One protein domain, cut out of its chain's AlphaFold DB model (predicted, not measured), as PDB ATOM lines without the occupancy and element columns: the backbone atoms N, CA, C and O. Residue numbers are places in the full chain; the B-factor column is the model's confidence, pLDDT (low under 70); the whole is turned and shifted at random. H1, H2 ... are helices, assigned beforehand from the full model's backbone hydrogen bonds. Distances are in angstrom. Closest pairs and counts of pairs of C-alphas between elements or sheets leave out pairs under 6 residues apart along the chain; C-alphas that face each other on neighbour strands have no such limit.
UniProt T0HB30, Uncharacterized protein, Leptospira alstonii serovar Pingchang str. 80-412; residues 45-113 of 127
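Overview. This is residues 45 to 113 of the 127 residues of an uncharacterized protein of Leptospira alstonii serovar Pingchang str. 80-412 (UniProt T0HB30). Picture one long helix, H3, with a hairpin of two shorter helices, H1 and H2, beside its first part; H2 packs on residues 87 to 99 of H3, and the far end of H3, residues 103 to 113, sticks out as a bare arm. The three make a small bundle, helices set side by side, in which H1 packs on H2 and comes only close to H3. The printed part has 69 residues, with three named helices in the order H1, H2, H3 and no named strand; the class is all helix. The whole is only just compact, close to loose, with a radius of gyration of the C-alphas of 13.2 A, and it is elongated, spanning 46 by 24 by 14 A, with the arm adding to its length.

Arrangement. Start at the first helix, H1, residues 46 to 56, and go on through a tight link of five residues to H2, residues 62 to 76. These two touch and form a helical hairpin; look for their closest C-alphas at Ser 56 and Gln 65, 4.7 A apart. They run opposite ways at a steep tilt of 40 degrees. A short link of nine residues then leads to H3, residues 86 to 113. H2 and H3 touch, with 51 pairs of C-alphas within 8 A; find the closest at Phe 76 and Gly 95, 4.0 A apart. They run the same way at a shallow tilt of 33 degrees, only just short of steep. H3 touches H2 with residues 87 to 99 alone. H1 and H3 are close but not clearly touching: their closest C-alphas, those of Ile 48 and Glu 98, are 7.4 A apart, and the helices run opposite ways at a shallow tilt of 22 degrees. In H1, H2 and H3 every backbone O i to N i+4 pair is within hydrogen-bond range.

Along the chain. Find C-alpha 46 at (21.746, -22.013, -3.596); from there H1 runs 15.3 A to C-alpha 56. H2 begins at C-alpha 62, at (31.990, -18.899, -22.562), and reaches C-alpha 76 after 21.2 A. H3 begins at C-alpha 86 and runs 40.7 A to C-alpha 113, at (9.066, -37.860, 10.239).

Size, cuts and confidence. The two C-alphas farthest apart are those of Thr 61 and Glu 113, at 45.8 A. Set aside residues 103 to 113, which stand free, and the body has 58 residues and spans 30 by 24 by 12 A. The printed part has no cut, and neither link is long. The mean pLDDT of the printed part is 79.7; look in the B-factor column at residues 45 to 46 and 102 to 113 for the values under 70.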
ATOM      1  N   ASN A  45      18.234 -25.112  -4.468       68.31
ATOM      2  CA  ASN A  45      19.094 -24.826  -3.328       68.31
ATOM      3  C   ASN A  45      20.334 -24.047  -3.805       68.31
ATOM      4  O   ASN A  45      21.044 -24.526  -4.692       68.31
ATOM      5  N   ASP A  46      20.616 -22.880  -3.218       66.88
ATOM      6  CA  ASP A  46      21.746 -22.013  -3.596       66.88
ATOM      7  C   ASP A  46      23.076 -22.774  -3.660       66.88
ATOM      8  O   ASP A  46      23.974 -22.452  -4.440       66.88
ATOM      9  N   ARG A  47      23.211 -23.828  -2.848       72.62
ATOM     10  CA  ARG A  47      24.378 -24.710  -2.858       72.62
ATOM     11  C   ARG A  47      24.512 -25.499  -4.163       72.62
ATOM     12  O   ARG A  47      25.635 -25.726  -4.605       72.62
ATOM     13  N   ILE A  48      23.402 -25.949  -4.740       77.06
ATOM     14  CA  ILE A  48      23.365 -26.680  -6.012       77.06
ATOM     15  C   ILE A  48      23.687 -25.716  -7.155       77.06
ATOM     16  O   ILE A  48      24.538 -26.031  -7.983       77.06
ATOM     17  N   LEU A  49      23.110 -24.509  -7.145       76.62
ATOM     18  CA  LEU A  49      23.416 -23.473  -8.139       76.62
ATOM     19  C   LEU A  49      24.902 -23.094  -8.134       76.62
ATOM     20  O   LEU A  49      25.555 -23.179  -9.169       76.62
ATOM     21  N   LYS A  50      25.481 -22.807  -6.962       78.81
ATOM     22  CA  LYS A  50      26.920 -22.504  -6.840       78.81
ATOM     23  C   LYS A  50      27.819 -23.637  -7.331       78.81
ATOM     24  O   LYS A  50      28.902 -23.389  -7.855       78.81
ATOM     25  N   LYS A  51      27.401 -24.895  -7.158       85.75
ATOM     26  CA  LYS A  51      28.135 -26.045  -7.703       85.75
ATOM     27  C   LYS A  51      28.019 -26.123  -9.220       85.75
ATOM     28  O   LYS A  51      29.028 -26.378  -9.866       85.75
ATOM     29  N   ALA A  52      26.833 -25.892  -9.778       84.25
ATOM     30  CA  ALA A  52      26.633 -25.857 -11.224       84.25
ATOM     31  C   ALA A  52      27.469 -24.738 -11.873       84.25
ATOM     32  O   ALA A  52      28.130 -24.979 -12.879       84.25
ATOM     33  N   GLU A  53      27.534 -23.558 -11.253       84.25
ATOM     34  CA  GLU A  53      28.422 -22.464 -11.675       84.25
ATOM     35  C   GLU A  53      29.903 -22.854 -11.589       84.25
ATOM     36  O   GLU A  53      30.649 -22.686 -12.547       84.25
ATOM     37  N   ALA A  54      30.349 -23.447 -10.479       87.00
ATOM     38  CA  ALA A  54      31.738 -23.892 -10.353       87.00
ATOM     39  C   ALA A  54      32.114 -24.978 -11.380       87.00
ATOM     40  O   ALA A  54      33.267 -25.065 -11.805       87.00
ATOM     41  N   LEU A  55      31.157 -25.825 -11.768       89.19
ATOM     42  CA  LEU A  55      31.348 -26.837 -12.802       89.19
ATOM     43  C   LEU A  55      31.379 -26.232 -14.203       89.19
ATOM     44  O   LEU A  55      32.197 -26.673 -15.007       89.19
ATOM     45  N   SER A  56      30.554 -25.219 -14.489       86.12
ATOM     46  CA  SER A  56      30.572 -24.557 -15.794       86.12
ATOM     47  C   SER A  56      31.930 -23.906 -16.053       86.12
ATOM     48  O   SER A  56      32.485 -24.083 -17.130       86.12
ATOM     49  N   LEU A  57      32.545 -23.286 -15.042       89.31
ATOM     50  CA  LEU A  57      33.867 -22.650 -15.143       89.31
ATOM     51  C   LEU A  57      35.020 -23.599 -15.527       89.31
ATOM     52  O   LEU A  57      36.121 -23.128 -15.802       89.31
ATOM     53  N   LYS A  58      34.798 -24.919 -15.561       92.06
ATOM     54  CA  LYS A  58      35.779 -25.886 -16.080       92.06
ATOM     55  C   LYS A  58      35.881 -25.880 -17.606       92.06
ATOM     56  O   LYS A  58      36.867 -26.387 -18.132       92.06
ATOM     57  N   TYR A  59      34.882 -25.347 -18.304       88.44
ATOM     58  CA  TYR A  59      34.913 -25.222 -19.755       88.44
ATOM     59  C   TYR A  59      35.689 -23.972 -20.178       88.44
ATOM     60  O   TYR A  59      35.506 -22.889 -19.617       88.44
ATOM     61  N   GLU A  60      36.539 -24.124 -21.194       86.75
ATOM     62  CA  GLU A  60      37.436 -23.064 -21.674       86.75
ATOM     63  C   GLU A  60      36.688 -21.906 -22.338       86.75
ATOM     64  O   GLU A  60      37.129 -20.757 -22.274       86.75
ATOM     65  N   THR A  61      35.553 -22.194 -22.980       85.81
ATOM     66  CA  THR A  61      34.797 -21.194 -23.731       85.81
ATOM     67  C   THR A  61      33.550 -20.749 -22.982       85.81
ATOM     68  O   THR A  61      32.831 -21.542 -22.373       85.81
ATOM     69  N   GLN A  62      33.231 -19.459 -23.099       83.75
ATOM     70  CA  GLN A  62      31.990 -18.899 -22.562       83.75
ATOM     71  C   GLN A  62      30.752 -19.560 -23.188       83.75
ATOM     72  O   GLN A  62      29.738 -19.740 -22.519       83.75
ATOM     73  N   LYS A  63      30.841 -19.981 -24.457       83.25
ATOM     74  CA  LYS A  63      29.765 -20.707 -25.140       83.25
ATOM     75  C   LYS A  63      29.469 -22.038 -24.445       83.25
ATOM     76  O   LYS A  63      28.307 -22.328 -24.179       83.25
ATOM     77  N   ASP A  64      30.499 -22.800 -24.098       86.56
ATOM     78  CA  ASP A  64      30.346 -24.097 -23.432       86.56
ATOM     79  C   ASP A  64      29.902 -23.941 -21.973       86.56
ATOM     80  O   ASP A  64      29.052 -24.693 -21.499       86.56
ATOM     81  N   GLN A  65      30.383 -22.904 -21.278       84.62
ATOM     82  CA  GLN A  65      29.889 -22.530 -19.946       84.62
ATOM     83  C   GLN A  65      28.381 -22.242 -19.968       84.62
ATOM     84  O   GLN A  65      27.624 -22.726 -19.123       84.62
ATOM     85  N   ILE A  66      27.932 -21.461 -20.957       83.19
ATOM     86  CA  ILE A  66      26.520 -21.137 -21.173       83.19
ATOM     87  C   ILE A  66      25.728 -22.405 -21.489       83.19
ATOM     88  O   ILE A  66      24.684 -22.602 -20.867       83.19
ATOM     89  N   ALA A  67      26.230 -23.250 -22.392       81.81
ATOM     90  CA  ALA A  67      25.598 -24.497 -22.804       81.81
ATOM     91  C   ALA A  67      25.411 -25.461 -21.622       81.81
ATOM     92  O   ALA A  67      24.314 -25.981 -21.426       81.81
ATOM     93  N   PHE A  68      26.434 -25.624 -20.776       90.88
ATOM     94  CA  PHE A  68      26.347 -26.419 -19.550       90.88
ATOM     95  C   PHE A  68      25.247 -25.916 -18.613       90.88
ATOM     96  O   PHE A  68      24.408 -26.696 -18.165       90.88
ATOM     97  N   LEU A  69      25.217 -24.611 -18.323       86.00
ATOM     98  CA  LEU A  69      24.218 -24.047 -17.411       86.00
ATOM     99  C   LEU A  69      22.792 -24.186 -17.963       86.00
ATOM    100  O   LEU A  69      21.873 -24.488 -17.204       86.00
ATOM    101  N   THR A  70      22.615 -24.023 -19.275       83.31
ATOM    102  CA  THR A  70      21.328 -24.255 -19.948       83.31
ATOM    103  C   THR A  70      20.896 -25.716 -19.816       83.31
ATOM    104  O   THR A  70      19.784 -25.987 -19.363       83.31
ATOM    105  N   GLY A  71      21.795 -26.662 -20.105       85.38
ATOM    106  CA  GLY A  71      21.519 -28.085 -19.928       85.38
ATOM    107  C   GLY A  71      21.138 -28.416 -18.486       85.38
ATOM    108  O   GLY A  71      20.127 -29.073 -18.257       85.38
ATOM    109  N   PHE A  72      21.888 -27.909 -17.500       88.44
ATOM    110  CA  PHE A  72      21.608 -28.105 -16.072       88.44
ATOM    111  C   PHE A  72      20.190 -27.689 -15.685       88.44
ATOM    112  O   PHE A  72      19.476 -28.463 -15.044       88.44
ATOM    113  N   VAL A  73      19.775 -26.499 -16.111       81.31
ATOM    114  CA  VAL A  73      18.432 -25.958 -15.875       81.31
ATOM    115  C   VAL A  73      17.367 -26.920 -16.403       81.31
ATOM    116  O   VAL A  73      16.425 -27.271 -15.684       81.31
ATOM    117  N   GLU A  74      17.537 -27.382 -17.638       83.19
ATOM    118  CA  GLU A  74      16.591 -28.277 -18.300       83.19
ATOM    119  C   GLU A  74      16.559 -29.668 -17.672       83.19
ATOM    120  O   GLU A  74      15.479 -30.219 -17.461       83.19
ATOM    121  N   GLY A  75      17.719 -30.216 -17.315       85.62
ATOM    122  CA  GLY A  75      17.838 -31.502 -16.636       85.62
ATOM    123  C   GLY A  75      17.191 -31.495 -15.255       85.62
ATOM    124  O   GLY A  75      16.392 -32.375 -14.944       85.62
ATOM    125  N   PHE A  76      17.467 -30.465 -14.449       81.75
ATOM    126  CA  PHE A  76      16.908 -30.332 -13.101       81.75
ATOM    127  C   PHE A  76      15.379 -30.233 -13.125       81.75
ATOM    128  O   PHE A  76      14.695 -30.740 -12.242       81.75
ATOM    129  N   LYS A  77      14.820 -29.623 -14.172       74.69
ATOM    130  CA  LYS A  77      13.373 -29.451 -14.337       74.69
ATOM    131  C   LYS A  77      12.676 -30.522 -15.165       74.69
ATOM    132  O   LYS A  77      11.466 -30.420 -15.350       74.69
ATOM    133  N   HIS A  78      13.406 -31.502 -15.691       79.00
ATOM    134  CA  HIS A  78      12.858 -32.491 -16.624       79.00
ATOM    135  C   HIS A  78      12.239 -31.859 -17.884       79.00
ATOM    136  O   HIS A  78      11.248 -32.348 -18.427       79.00
ATOM    137  N   LEU A  79      12.820 -30.760 -18.368       75.69
ATOM    138  CA  LEU A  79      12.392 -30.135 -19.616       75.69
ATOM    139  C   LEU A  79      12.892 -30.927 -20.831       75.69
ATOM    140  O   LEU A  79      13.890 -31.665 -20.793       75.69
ATOM    141  N   LYS A  80      12.176 -30.755 -21.946       78.00
ATOM    142  CA  LYS A  80      12.607 -31.274 -23.243       78.00
ATOM    143  C   LYS A  80      13.888 -30.551 -23.651       78.00
ATOM    144  O   LYS A  80      13.907 -29.328 -23.649       78.00
ATOM    145  N   GLY A  81      14.912 -31.324 -24.006       78.94
ATOM    146  CA  GLY A  81      16.180 -30.760 -24.440       78.94
ATOM    147  C   GLY A  81      16.040 -29.976 -25.743       78.94
ATOM    148  O   GLY A  81      15.395 -30.470 -26.673       78.94
ATOM    149  N   ILE A  82      16.622 -28.778 -25.801       74.00
ATOM    150  CA  ILE A  82      16.562 -27.892 -26.981       74.00
ATOM    151  C   ILE A  82      17.897 -27.728 -27.707       74.00
ATOM    152  O   ILE A  82      17.907 -27.243 -28.836       74.00
ATOM    153  N   ASP A  83      19.001 -28.117 -27.077       75.50
ATOM    154  CA  ASP A  83      20.344 -27.999 -27.642       75.50
ATOM    155  C   ASP A  83      21.047 -29.363 -27.669       75.50
ATOM    156  O   ASP A  83      20.506 -30.376 -27.218       75.50
ATOM    157  N   SER A  84      22.244 -29.399 -28.247       76.75
ATOM    158  CA  SER A  84      23.088 -30.585 -28.343       76.75
ATOM    159  C   SER A  84      24.561 -30.202 -28.228       76.75
ATOM    160  O   SER A  84      24.991 -29.156 -28.710       76.75
ATOM    161  N   GLY A  85      25.353 -31.055 -27.587       87.19
ATOM    162  CA  GLY A  85      26.781 -30.817 -27.389       87.19
ATOM    163  C   GLY A  85      27.250 -31.309 -26.030       87.19
ATOM    164  O   GLY A  85      26.468 -31.411 -25.088       87.19
ATOM    165  N   GLU A  86      28.539 -31.615 -25.924       93.75
ATOM    166  CA  GLU A  86      29.103 -32.260 -24.738       93.75
ATOM    167  C   GLU A  86      28.873 -31.442 -23.459       93.75
ATOM    168  O   GLU A  86      28.411 -31.980 -22.453       93.75
ATOM    169  N   ALA A  87      29.143 -30.134 -23.488       90.69
ATOM    170  CA  ALA A  87      28.945 -29.271 -22.326       90.69
ATOM    171  C   ALA A  87      27.474 -29.223 -21.887       90.69
ATOM    172  O   ALA A  87      27.169 -29.362 -20.702       90.69
ATOM    173  N   TYR A  88      26.561 -29.103 -22.849       91.12
ATOM    174  CA  TYR A  88      25.124 -29.088 -22.601       91.12
ATOM    175  C   TYR A  88      24.615 -30.419 -22.023       91.12
ATOM    176  O   TYR A  88      23.936 -30.414 -20.996       91.12
ATOM    177  N   GLU A  89      24.987 -31.561 -22.607       95.50
ATOM    178  CA  GLU A  89      24.552 -32.882 -22.126       95.50
ATOM    179  C   GLU A  89      25.109 -33.204 -20.732       95.50
ATOM    180  O   GLU A  89      24.413 -33.779 -19.886       95.50
ATOM    181  N   ASN A  90      26.339 -32.768 -20.447       95.56
ATOM    182  CA  ASN A  90      26.926 -32.857 -19.113       95.56
ATOM    183  C   ASN A  90      26.138 -32.026 -18.097       95.56
ATOM    184  O   ASN A  90      25.825 -32.517 -17.008       95.56
ATOM    185  N   GLY A  91      25.764 -30.800 -18.470       91.56
ATOM    186  CA  GLY A  91      24.875 -29.959 -17.676       91.56
ATOM    187  C   GLY A  91      23.552 -30.661 -17.397       91.56
ATOM    188  O   GLY A  91      23.160 -30.821 -16.242       91.56
ATOM    189  N   ARG A  92      22.901 -31.166 -18.446       92.06
ATOM    190  CA  ARG A  92      21.590 -31.826 -18.377       92.06
ATOM    191  C   ARG A  92      21.596 -33.068 -17.500       92.06
ATOM    192  O   ARG A  92      20.727 -33.228 -16.644       92.06
ATOM    193  N   THR A  93      22.622 -33.895 -17.635       94.44
ATOM    194  CA  THR A  93      22.817 -35.075 -16.787       94.44
ATOM    195  C   THR A  93      23.046 -34.681 -15.327       94.44
ATOM    196  O   THR A  93      22.494 -35.310 -14.423       94.44
ATOM    197  N   TYR A  94      23.836 -33.633 -15.079       92.44
ATOM    198  CA  TYR A  94      24.092 -33.143 -13.726       92.44
ATOM    199  C   TYR A  94      22.818 -32.602 -13.063       92.44
ATOM    200  O   TYR A  94      22.508 -32.982 -11.935       92.44
ATOM    201  N   GLY A  95      22.037 -31.792 -13.783       87.50
ATOM    202  CA  GLY A  95      20.764 -31.262 -13.295       87.50
ATOM    203  C   GLY A  95      19.778 -32.366 -12.917       87.50
ATOM    204  O   GLY A  95      19.202 -32.329 -11.831       87.50
ATOM    205  N   LEU A  96      19.649 -33.392 -13.763       89.00
ATOM    206  CA  LEU A  96      18.782 -34.541 -13.500       89.00
ATOM    207  C   LEU A  96      19.169 -35.279 -12.206       89.00
ATOM    208  O   LEU A  96      18.303 -35.616 -11.401       89.00
ATOM    209  N   ARG A  97      20.472 -35.492 -11.980       88.56
ATOM    210  CA  ARG A  97      20.985 -36.158 -10.770       88.56
ATOM    211  C   ARG A  97      20.726 -35.352  -9.501       88.56
ATOM    212  O   ARG A  97      20.351 -35.927  -8.485       88.56
ATOM    213  N   GLU A  98      20.935 -34.039  -9.542       85.31
ATOM    214  CA  GLU A  98      20.691 -33.181  -8.377       85.31
ATOM    215  C   GLU A  98      19.195 -33.118  -8.038       85.31
ATOM    216  O   GLU A  98      18.843 -33.138  -6.861       85.31
ATOM    217  N   PHE A  99      18.306 -33.135  -9.039       80.31
ATOM    218  CA  PHE A  99      16.866 -33.260  -8.793       80.31
ATOM    219  C   PHE A  99      16.515 -34.583  -8.103       80.31
ATOM    220  O   PHE A  99      15.805 -34.580  -7.098       80.31
ATOM    221  N   GLN A 100      17.026 -35.709  -8.611       78.94
ATOM    222  CA  GLN A 100      16.792 -37.029  -8.014       78.94
ATOM    223  C   GLN A 100      17.275 -37.063  -6.561       78.94
ATOM    224  O   GLN A 100      16.498 -37.378  -5.667       78.94
ATOM    225  N   GLY A 101      18.503 -36.607  -6.302       75.62
ATOM    226  CA  GLY A 101      19.051 -36.568  -4.947       75.62
ATOM    227  C   GLY A 101      18.284 -35.650  -3.986       75.62
ATOM    228  O   GLY A 101      18.223 -35.927  -2.787       75.62
ATOM    229  N   GLU A 102      17.679 -34.564  -4.472       69.38
ATOM    230  CA  GLU A 102      16.836 -33.702  -3.635       69.38
ATOM    231  C   GLU A 102      15.457 -34.330  -3.368       69.38
ATOM    232  O   GLU A 102      14.904 -34.162  -2.277       69.38
ATOM    233  N   THR A 103      14.940 -35.107  -4.324       60.62
ATOM    234  CA  THR A 103      13.701 -35.887  -4.185       60.62
ATOM    235  C   THR A 103      13.889 -37.005  -3.158       60.62
ATOM    236  O   THR A 103      13.129 -37.070  -2.193       60.62
ATOM    237  N   ASP A 104      14.982 -37.765  -3.259       59.16
ATOM    238  CA  ASP A 104      15.344 -38.833  -2.318       59.16
ATOM    239  C   ASP A 104      15.491 -38.298  -0.883       59.16
ATOM    240  O   ASP A 104      14.938 -38.853   0.063       59.16
ATOM    241  N   ARG A 105      16.170 -37.156  -0.695       62.81
ATOM    242  CA  ARG A 105      16.307 -36.512   0.630       62.81
ATOM    243  C   ARG A 105      14.993 -35.989   1.194       62.81
ATOM    244  O   ARG A 105      14.889 -35.770   2.406       62.81
ATOM    245  N   ARG A 106      14.035 -35.653   0.331       58.09
ATOM    246  CA  ARG A 106      12.708 -35.200   0.749       58.09
ATOM    247  C   ARG A 106      11.865 -36.392   1.175       58.09
ATOM    248  O   ARG A 106      11.226 -36.314   2.219       58.09
ATOM    249  N   GLU A 107      11.928 -37.490   0.430       57.09
ATOM    250  CA  GLU A 107      11.293 -38.754   0.794       57.09
ATOM    251  C   GLU A 107      11.882 -39.325   2.086       57.09
ATOM    252  O   GLU A 107      11.130 -39.639   3.002       57.09
ATOM    253  N   GLU A 108      13.208 -39.358   2.239       57.16
ATOM    254  CA  GLU A 108      13.874 -39.837   3.457       57.16
ATOM    255  C   GLU A 108      13.473 -39.018   4.696       57.16
ATOM    256  O   GLU A 108      13.199 -39.579   5.760       57.16
ATOM    257  N   ARG A 109      13.360 -37.687   4.560       57.34
ATOM    258  CA  ARG A 109      12.828 -36.821   5.626       57.34
ATOM    259  C   ARG A 109      11.375 -37.147   5.952       57.34
ATOM    260  O   ARG A 109      11.038 -37.241   7.128       57.34
ATOM    261  N   PHE A 110      10.550 -37.389   4.940       56.06
ATOM    262  CA  PHE A 110       9.147 -37.752   5.122       56.06
ATOM    263  C   PHE A 110       8.985 -39.123   5.803       56.06
ATOM    264  O   PHE A 110       8.183 -39.271   6.725       56.06
ATOM    265  N   PHE A 111       9.786 -40.124   5.422       56.56
ATOM    266  CA  PHE A 111       9.828 -41.438   6.075       56.56
ATOM    267  C   PHE A 111      10.321 -41.347   7.518       56.56
ATOM    268  O   PHE A 111       9.767 -41.991   8.407       56.56
ATOM    269  N   ARG A 112      11.337 -40.521   7.783       56.59
ATOM    270  CA  ARG A 112      11.840 -40.303   9.140       56.59
ATOM    271  C   ARG A 112      10.805 -39.605  10.022       56.59
ATOM    272  O   ARG A 112      10.587 -40.055  11.137       56.59
ATOM    273  N   GLU A 113      10.124 -38.579   9.515       56.38
ATOM    274  CA  GLU A 113       9.066 -37.860  10.239       56.38
ATOM    275  C   GLU A 113       7.844 -38.750  10.522       56.38
ATOM    276  O   GLU A 113       7.341 -38.775  11.649       56.38
TER     277      GLU A 113